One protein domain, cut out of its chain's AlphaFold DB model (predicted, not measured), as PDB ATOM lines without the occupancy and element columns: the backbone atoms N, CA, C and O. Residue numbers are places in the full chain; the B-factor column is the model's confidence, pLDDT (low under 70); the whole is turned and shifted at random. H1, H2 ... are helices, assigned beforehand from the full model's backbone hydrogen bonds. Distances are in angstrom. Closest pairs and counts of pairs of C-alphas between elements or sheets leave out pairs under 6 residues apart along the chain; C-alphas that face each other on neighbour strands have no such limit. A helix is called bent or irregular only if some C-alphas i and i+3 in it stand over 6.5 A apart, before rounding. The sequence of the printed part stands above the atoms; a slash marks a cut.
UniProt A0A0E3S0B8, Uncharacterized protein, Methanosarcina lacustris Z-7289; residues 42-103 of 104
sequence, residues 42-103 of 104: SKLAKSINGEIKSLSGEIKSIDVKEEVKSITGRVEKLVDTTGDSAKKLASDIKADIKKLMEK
ATOM      1  N   SER A  42     196.040 153.581 164.511       97.88
ATOM      2  CA  SER A  42     195.003 153.841 163.505       97.88
ATOM      3  C   SER A  42     193.744 152.997 163.727       97.88
ATOM      4  O   SER A  42     192.627 153.506 163.616       97.88
ATOM      5  N   LYS A  43     193.893 151.710 164.076       98.25
ATOM      6  CA  LYS A  43     192.755 150.842 164.419       98.25
ATOM      7  C   LYS A  43     191.995 151.374 165.631       98.25
ATOM      8  O   LYS A  43     190.773 151.484 165.567       98.25
ATOM      9  N   LEU A  44     192.708 151.734 166.697       97.94
ATOM     10  CA  LEU A  44     192.101 152.264 167.914       97.94
ATOM     11  C   LEU A  44     191.348 153.570 167.639       97.94
ATOM     12  O   LEU A  44     190.206 153.724 168.064       97.94
ATOM     13  N   ALA A  45     191.934 154.480 166.861       97.81
ATOM     14  CA  ALA A  45     191.270 155.727 166.506       97.81
ATOM     15  C   ALA A  45     190.033 155.545 165.630       97.81
ATOM     16  O   ALA A  45     189.079 156.297 165.782       97.81
ATOM     17  N   LYS A  46     189.999 154.540 164.746       97.56
ATOM     18  CA  LYS A  46     188.769 154.203 164.010       97.56
ATOM     19  C   LYS A  46     187.646 153.787 164.959       97.56
ATOM     20  O   LYS A  46     186.521 154.240 164.766       97.56
ATOM     21  N   SER A  47     187.951 152.978 165.975       98.25
ATOM     22  CA  SER A  47     186.978 152.593 167.004       98.25
ATOM     23  C   SER A  47     186.499 153.805 167.803       98.25
ATOM     24  O   SER A  47     185.299 154.063 167.852       98.25
ATOM     25  N   ILE A  48     187.432 154.615 168.318       97.62
ATOM     26  CA  ILE A  48     187.126 155.842 169.072       97.62
ATOM     27  C   ILE A  48     186.288 156.812 168.227       97.62
ATOM     28  O   ILE A  48     185.264 157.304 168.686       97.62
ATOM     29  N   ASN A  49     186.656 157.059 166.967       95.69
ATOM     30  CA  ASN A  49     185.885 157.933 166.080       95.69
ATOM     31  C   ASN A  49     184.489 157.367 165.775       95.69
ATOM     32  O   ASN A  49     183.561 158.138 165.536       95.69
ATOM     33  N   GLY A  50     184.322 156.042 165.779       96.50
ATOM     34  CA  GLY A  50     183.011 155.399 165.718       96.50
ATOM     35  C   GLY A  50     182.155 155.733 166.939       96.50
ATOM     36  O   GLY A  50     181.024 156.187 166.783       96.50
ATOM     37  N   GLU A  51     182.713 155.590 168.141       96.75
ATOM     38  CA  GLU A  51     182.042 155.933 169.402       96.75
ATOM     39  C   GLU A  51     181.684 157.424 169.473       96.75
ATOM     40  O   GLU A  51     180.541 157.779 169.763       96.75
ATOM     41  N   ILE A  52     182.624 158.303 169.114       95.25
ATOM     42  CA  ILE A  52     182.415 159.753 169.065       95.25
ATOM     43  C   ILE A  52     181.269 160.114 168.108       95.25
ATOM     44  O   ILE A  52     180.423 160.947 168.436       95.25
ATOM     45  N   LYS A  53     181.206 159.483 166.928       91.38
ATOM     46  CA  LYS A  53     180.116 159.705 165.965       91.38
ATOM     47  C   LYS A  53     178.764 159.256 166.508       91.38
ATOM     48  O   LYS A  53     177.790 159.983 166.322       91.38
ATOM     49  N   SER A  54     178.704 158.106 167.177       93.62
ATOM     50  CA  SER A  54     177.478 157.623 167.823       93.62
ATOM     51  C   SER A  54     176.982 158.623 168.866       93.62
ATOM     52  O   SER A  54     175.836 159.062 168.790       93.62
ATOM     53  N   LEU A  55     177.872 159.094 169.748       91.56
ATOM     54  CA  LEU A  55     177.553 160.134 170.732       91.56
ATOM     55  C   LEU A  55     177.072 161.425 170.055       91.56
ATOM     56  O   LEU A  55     176.062 162.005 170.450       91.56
ATOM     57  N   SER A  56     177.743 161.859 168.983       90.94
ATOM     58  CA  SER A  56     177.351 163.054 168.228       90.94
ATOM     59  C   SER A  56     175.941 162.973 167.636       90.94
ATOM     60  O   SER A  56     175.322 164.021 167.432       90.94
ATOM     61  N   GLY A  57     175.461 161.771 167.306       90.69
ATOM     62  CA  GLY A  57     174.122 161.547 166.759       90.69
ATOM     63  C   GLY A  57     173.008 161.793 167.778       90.69
ATOM     64  O   GLY A  57     171.911 162.200 167.400       90.69
ATOM     65  N   GLU A  58     173.303 161.613 169.065       92.25
ATOM     66  CA  GLU A  58     172.351 161.785 170.170       92.25
ATOM     67  C   GLU A  58     172.305 163.232 170.696       92.25
ATOM     68  O   GLU A  58     171.322 163.665 171.305       92.25
ATOM     69  N   ILE A  59     173.347 164.019 170.422       92.62
ATOM     70  CA  ILE A  59     173.489 165.396 170.904       92.62
ATOM     71  C   ILE A  59     172.653 166.355 170.047       92.62
ATOM     72  O   ILE A  59     172.796 166.430 168.827       92.62
ATOM     73  N   LYS A  60     171.799 167.158 170.693       89.06
ATOM     74  CA  LYS A  60     170.992 168.203 170.030       89.06
ATOM     75  C   LYS A  60     171.636 169.591 170.065       89.06
ATOM     76  O   LYS A  60     171.363 170.395 169.181       89.06
ATOM     77  N   SER A  61     172.483 169.860 171.062       93.44
ATOM     78  CA  SER A  61     173.152 171.158 171.226       93.44
ATOM     79  C   SER A  61     174.228 171.376 170.157       93.44
ATOM     80  O   SER A  61     175.033 170.482 169.898       93.44
ATOM     81  N   ILE A  62     174.240 172.559 169.539       89.25
ATOM     82  CA  ILE A  62     175.197 172.921 168.482       89.25
ATOM     83  C   ILE A  62     176.604 173.088 169.063       89.25
ATOM     84  O   ILE A  62     177.548 172.538 168.502       89.25
ATOM     85  N   ASP A  63     176.732 173.759 170.208       90.06
ATOM     86  CA  ASP A  63     178.033 174.019 170.838       90.06
ATOM     87  C   ASP A  63     178.758 172.707 171.167       90.06
ATOM     88  O   ASP A  63     179.923 172.508 170.824       90.06
ATOM     89  N   VAL A  64     178.015 171.739 171.709       91.62
ATOM     90  CA  VAL A  64     178.553 170.415 172.038       91.62
ATOM     91  C   VAL A  64     178.936 169.632 170.771       91.62
ATOM     92  O   VAL A  64     179.928 168.907 170.771       91.62
ATOM     93  N   LYS A  65     178.207 169.786 169.653       91.00
ATOM     94  CA  LYS A  65     178.593 169.159 168.372       91.00
ATOM     95  C   LYS A  65     179.921 169.694 167.841       91.00
ATOM     96  O   LYS A  65     180.700 168.922 167.283       91.00
ATOM     97  N   GLU A  66     180.181 170.988 167.993       92.25
ATOM     98  CA  GLU A  66     181.455 171.587 167.584       92.25
ATOM     99  C   GLU A  66     182.614 171.093 168.464       92.25
ATOM    100  O   GLU A  66     183.671 170.726 167.944       92.25
ATOM    101  N   GLU A  67     182.399 170.958 169.777       94.38
ATOM    102  CA  GLU A  67     183.376 170.326 170.673       94.38
ATOM    103  C   GLU A  67     183.688 168.882 170.258       94.38
ATOM    104  O   GLU A  67     184.853 168.490 170.173       94.38
ATOM    105  N   VAL A  68     182.667 168.099 169.909       94.31
ATOM    106  CA  VAL A  68     182.821 166.710 169.457       94.31
ATOM    107  C   VAL A  68     183.633 166.601 168.156       94.31
ATOM    108  O   VAL A  68     184.514 165.740 168.039       94.31
ATOM    109  N   LYS A  69     183.413 167.502 167.189       91.88
ATOM    110  CA  LYS A  69     184.254 167.591 165.980       91.88
ATOM    111  C   LYS A  69     185.703 167.936 166.324       91.88
ATOM    112  O   LYS A  69     186.622 167.325 165.781       91.88
ATOM    113  N   SER A  70     185.913 168.876 167.245       96.25
ATOM    114  CA  SER A  70     187.250 169.242 167.724       96.25
ATOM    115  C   SER A  70     187.964 168.048 168.369       96.25
ATOM    116  O   SER A  70     189.127 167.782 168.059       96.25
ATOM    117  N   ILE A  71     187.262 167.262 169.194       96.56
ATOM    118  CA  ILE A  71     187.794 166.027 169.790       96.56
ATOM    119  C   ILE A  71     188.177 165.022 168.700       96.56
ATOM    120  O   ILE A  71     189.283 164.487 168.744       96.56
ATOM    121  N   THR A  72     187.323 164.820 167.692       96.00
ATOM    122  CA  THR A  72     187.607 163.928 166.551       96.00
ATOM    123  C   THR A  72     188.919 164.320 165.863       96.00
ATOM    124  O   THR A  72     189.813 163.490 165.706       96.00
ATOM    125  N   GLY A  73     189.097 165.608 165.545       97.50
ATOM    126  CA  GLY A  73     190.336 166.100 164.932       97.50
ATOM    127  C   GLY A  73     191.565 165.967 165.839       97.50
ATOM    128  O   GLY A  73     192.682 165.772 165.360       97.50
ATOM    129  N   ARG A  74     191.399 166.043 167.166       98.19
ATOM    130  CA  ARG A  74     192.492 165.795 168.125       98.19
ATOM    131  C   ARG A  74     192.875 164.317 168.199       98.19
ATOM    132  O   ARG A  74     194.061 164.031 168.342       98.19
ATOM    133  N   VAL A  75     191.910 163.403 168.087       97.94
ATOM    134  CA  VAL A  75     192.169 161.956 168.008       97.94
ATOM    135  C   VAL A  75     192.960 161.629 166.744       97.94
ATOM    136  O   VAL A  75     193.956 160.918 166.825       97.94
ATOM    137  N   GLU A  76     192.591 162.200 165.597       97.12
ATOM    138  CA  GLU A  76     193.338 162.021 164.343       97.12
ATOM    139  C   GLU A  76     194.788 162.515 164.473       97.12
ATOM    140  O   GLU A  76     195.725 161.755 164.228       97.12
ATOM    141  N   LYS A  77     194.994 163.728 165.007       98.12
ATOM    142  CA  LYS A  77     196.344 164.261 165.272       98.12
ATOM    143  C   LYS A  77     197.172 163.387 166.216       98.12
ATOM    144  O   LYS A  77     198.390 163.303 166.055       98.12
ATOM    145  N   LEU A  78     196.542 162.766 167.216       97.94
ATOM    146  CA  LEU A  78     197.219 161.860 168.146       97.94
ATOM    147  C   LEU A  78     197.768 160.627 167.415       97.94
ATOM    148  O   LEU A  78     198.903 160.222 167.678       97.94
ATOM    149  N   VAL A  79     196.999 160.057 166.485       97.69
ATOM    150  CA  VAL A  79     197.430 158.909 165.669       97.69
ATOM    151  C   VAL A  79     198.590 159.284 164.770       97.69
ATOM    152  O   VAL A  79     199.595 158.576 164.775       97.69
ATOM    153  N   ASP A  80     198.470 160.396 164.044       96.88
ATOM    154  CA  ASP A  80     199.515 160.861 163.131       96.88
ATOM    155  C   ASP A  80     200.826 161.078 163.894       96.88
ATOM    156  O   ASP A  80     201.866 160.522 163.543       96.88
ATOM    157  N   THR A  81     200.749 161.778 165.032       98.31
ATOM    158  CA  THR A  81     201.906 162.021 165.906       98.31
ATOM    159  C   THR A  81     202.515 160.717 166.421       98.31
ATOM    160  O   THR A  81     203.739 160.589 166.470       98.31
ATOM    161  N   THR A  82     201.686 159.739 166.797       97.75
ATOM    162  CA  THR A  82     202.149 158.431 167.286       97.75
ATOM    163  C   THR A  82     202.872 157.657 166.185       97.75
ATOM    164  O   THR A  82     203.979 157.165 166.404       97.75
ATOM    165  N   GLY A  83     202.281 157.585 164.989       97.44
ATOM    166  CA  GLY A  83     202.862 156.891 163.843       97.44
ATOM    167  C   GLY A  83     204.171 157.526 163.374       97.44
ATOM    168  O   GLY A  83     205.150 156.820 163.135       97.44
ATOM    169  N   ASP A  84     204.223 158.853 163.293       97.94
ATOM    170  CA  ASP A  84     205.424 159.568 162.860       97.94
ATOM    171  C   ASP A  84     206.539 159.514 163.908       97.94
ATOM    172  O   ASP A  84     207.701 159.286 163.559       97.94
ATOM    173  N   SER A  85     206.199 159.622 165.196       98.25
ATOM    174  CA  SER A  85     207.174 159.455 166.281       98.25
ATOM    175  C   SER A  85     207.753 158.040 166.303       98.25
ATOM    176  O   SER A  85     208.962 157.884 166.470       98.25
ATOM    177  N   ALA A  86     206.927 157.013 166.072       98.12
ATOM    178  CA  ALA A  86     207.386 155.629 165.985       98.12
ATOM    179  C   ALA A  86     208.366 155.422 164.818       98.12
ATOM    180  O   ALA A  86     209.429 154.831 165.008       98.12
ATOM    181  N   LYS A  87     208.063 155.958 163.626       98.00
ATOM    182  CA  LYS A  87     208.962 155.892 162.456       98.00
ATOM    183  C   LYS A  87     210.284 156.618 162.698       98.00
ATOM    184  O   LYS A  87     211.342 156.108 162.323       98.00
ATOM    185  N   LYS A  88     210.228 157.804 163.310       98.38
ATOM    186  CA  LYS A  88     211.427 158.582 163.636       98.38
ATOM    187  C   LYS A  88     212.316 157.814 164.611       98.38
ATOM    188  O   LYS A  88     213.484 157.595 164.312       98.38
ATOM    189  N   LEU A  89     211.740 157.319 165.706       98.19
ATOM    190  CA  LEU A  89     212.475 156.548 166.704       98.19
ATOM    191  C   LEU A  89     213.071 155.259 166.118       98.19
ATOM    192  O   LEU A  89     214.220 154.936 166.398       98.19
ATOM    193  N   ALA A  90     212.336 154.545 165.262       98.06
ATOM    194  CA  ALA A  90     212.869 153.373 164.568       98.06
ATOM    195  C   ALA A  90     214.048 153.713 163.648       98.06
ATOM    196  O   ALA A  90     215.022 152.963 163.598       98.06
ATOM    197  N   SER A  91     213.995 154.856 162.959       98.06
ATOM    198  CA  SER A  91     215.100 155.331 162.119       98.06
ATOM    199  C   SER A  91     216.348 155.635 162.951       98.06
ATOM    200  O   SER A  91     217.444 155.217 162.576       98.06
ATOM    201  N   ASP A  92     216.175 156.292 164.101       98.38
ATOM    202  CA  ASP A  92     217.264 156.603 165.034       98.38
ATOM    203  C   ASP A  92     217.899 155.313 165.589       98.38
ATOM    204  O   ASP A  92     219.115 155.125 165.501       98.38
ATOM    205  N   ILE A  93     217.076 154.365 166.055       97.88
ATOM    206  CA  ILE A  93     217.541 153.056 166.542       97.88
ATOM    207  C   ILE A  93     218.287 152.299 165.437       97.88
ATOM    208  O   ILE A  93     219.356 151.742 165.681       97.88
ATOM    209  N   LYS A  94     217.774 152.288 164.200       95.81
ATOM    210  CA  LYS A  94     218.444 151.628 163.070       95.81
ATOM    211  C   LYS A  94     219.782 152.263 162.723       95.81
ATOM    212  O   LYS A  94     220.717 151.540 162.374       95.81
ATOM    213  N   ALA A  95     219.901 153.584 162.825       96.94
ATOM    214  CA  ALA A  95     221.182 154.256 162.646       96.94
ATOM    215  C   ALA A  95     222.202 153.779 163.692       96.94
ATOM    216  O   ALA A  95     223.354 153.515 163.349       96.94
ATOM    217  N   ASP A  96     221.781 153.593 164.942       96.75
ATOM    218  CA  ASP A  96     222.650 153.076 166.000       96.75
ATOM    219  C   ASP A  96     222.983 151.586 165.827       96.75
ATOM    220  O   ASP A  96     224.133 151.194 166.027       96.75
ATOM    221  N   ILE A  97     222.035 150.767 165.358       94.69
ATOM    222  CA  ILE A  97     222.283 149.368 164.961       94.69
ATOM    223  C   ILE A  97     223.336 149.307 163.846       94.69
ATOM    224  O   ILE A  97     224.243 148.476 163.894       94.69
ATOM    225  N   LYS A  98     223.267 150.208 162.860       93.00
ATOM    226  CA  LYS A  98     224.268 150.287 161.791       93.00
ATOM    227  C   LYS A  98     225.650 150.660 162.337       93.00
ATOM    228  O   LYS A  98     226.622 149.991 162.004       93.00
ATOM    229  N   LYS A  99     225.739 151.652 163.230       95.00
ATOM    230  CA  LYS A  99     227.003 152.001 163.908       95.00
ATOM    231  C   LYS A  99     227.564 150.836 164.726       95.00
ATOM    232  O   LYS A  99     228.775 150.733 164.885       95.00
ATOM    233  N   LEU A 100     226.704 149.989 165.295       91.44
ATOM    234  CA  LEU A 100     227.130 148.776 165.993       91.44
ATOM    235  C   LEU A 100     227.716 147.756 165.010       91.44
ATOM    236  O   LEU A 100     228.759 147.179 165.297       91.44
ATOM    237  N   MET A 101     227.079 147.576 163.851       88.69
ATOM    238  CA  MET A 101     227.553 146.692 162.783       88.69
ATOM    239  C   MET A 101     228.932 147.107 162.259       88.69
ATOM    240  O   MET A 101     229.756 146.250 161.994       88.69
ATOM    241  N   GLU A 102     229.205 148.408 162.153       90.31
ATOM    242  CA  GLU A 102     230.507 148.933 161.709       90.31
ATOM    243  C   GLU A 102     231.653 148.666 162.705       90.31
ATOM    244  O   GLU A 102     232.819 148.848 162.362       90.31
ATOM    245  N   LYS A 103     231.340 148.262 163.943       90.00
ATOM    246  CA  LYS A 103     232.324 147.966 165.000       90.00
ATOM    247  C   LYS A 103     232.622 146.473 165.164       90.00
ATOM    248  O   LYS A 103     233.432 146.133 166.027       90.00
TER     249      LYS A 103
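This is residues 42 to 103 of the 104 residues of an uncharacterized protein of Methanosarcina lacustris Z-7289 (UniProt A0A0E3S0B8). The shape is a long helical hairpin with arms of unequal length: a shorter helix, H1, runs one way, the chain turns over through three residues, and a much longer helix, H2, folds back beside it. The two helices lie side by side and nearly parallel in line over the first part of H2, and residues 84 to 103, of which 84 to 101 belong to H2, stick out past the hairpin as a single free arm. The printed part has 62 residues, with two named helices in the order H1, H2 and no named strand, and its class is all helix. It is extended, with a radius of gyration of the C-alphas of 18.8 A, and spans 65 by 18 by 6 A.

H1, residues 42 to 58, is joined by a tight link of 3 residues to H2, residues 62 to 101. The two form a helical hairpin and run opposite ways at a shallow tilt of 4 degrees. They touch, with 11 pairs of C-alphas within 8 A, and H2 does so with residues 65 to 79 alone. Their closest C-alphas are those of Ser 42 and Val 79, 6.0 A apart. Centre to centre they are 18.4 A apart. In H2 every pair of O i and N i+4 is within hydrogen-bond range; in H1 12 of 13 are.

H1 begins at C-alpha 42, at (195.003, 153.841, 163.505), and ends at C-alpha 58, at (172.351, 161.785, 170.170), 24.9 A away. H2 begins at C-alpha 62, at (175.197, 172.921, 168.482), and ends at C-alpha 101, at (227.553, 146.692, 162.783), 58.8 A away. Neither helix is bent.

The outline is a rod, and the two C-alphas farthest apart are those of Lys 60 and Lys 103, at 64.8 A. Without the residues that stand free, the body has 42 residues and spans 34 by 16 by 5 A. The printed part has no cut, and its one link between named elements is tight. The mean pLDDT of the printed part is 95.3, and no printed residue is under 70.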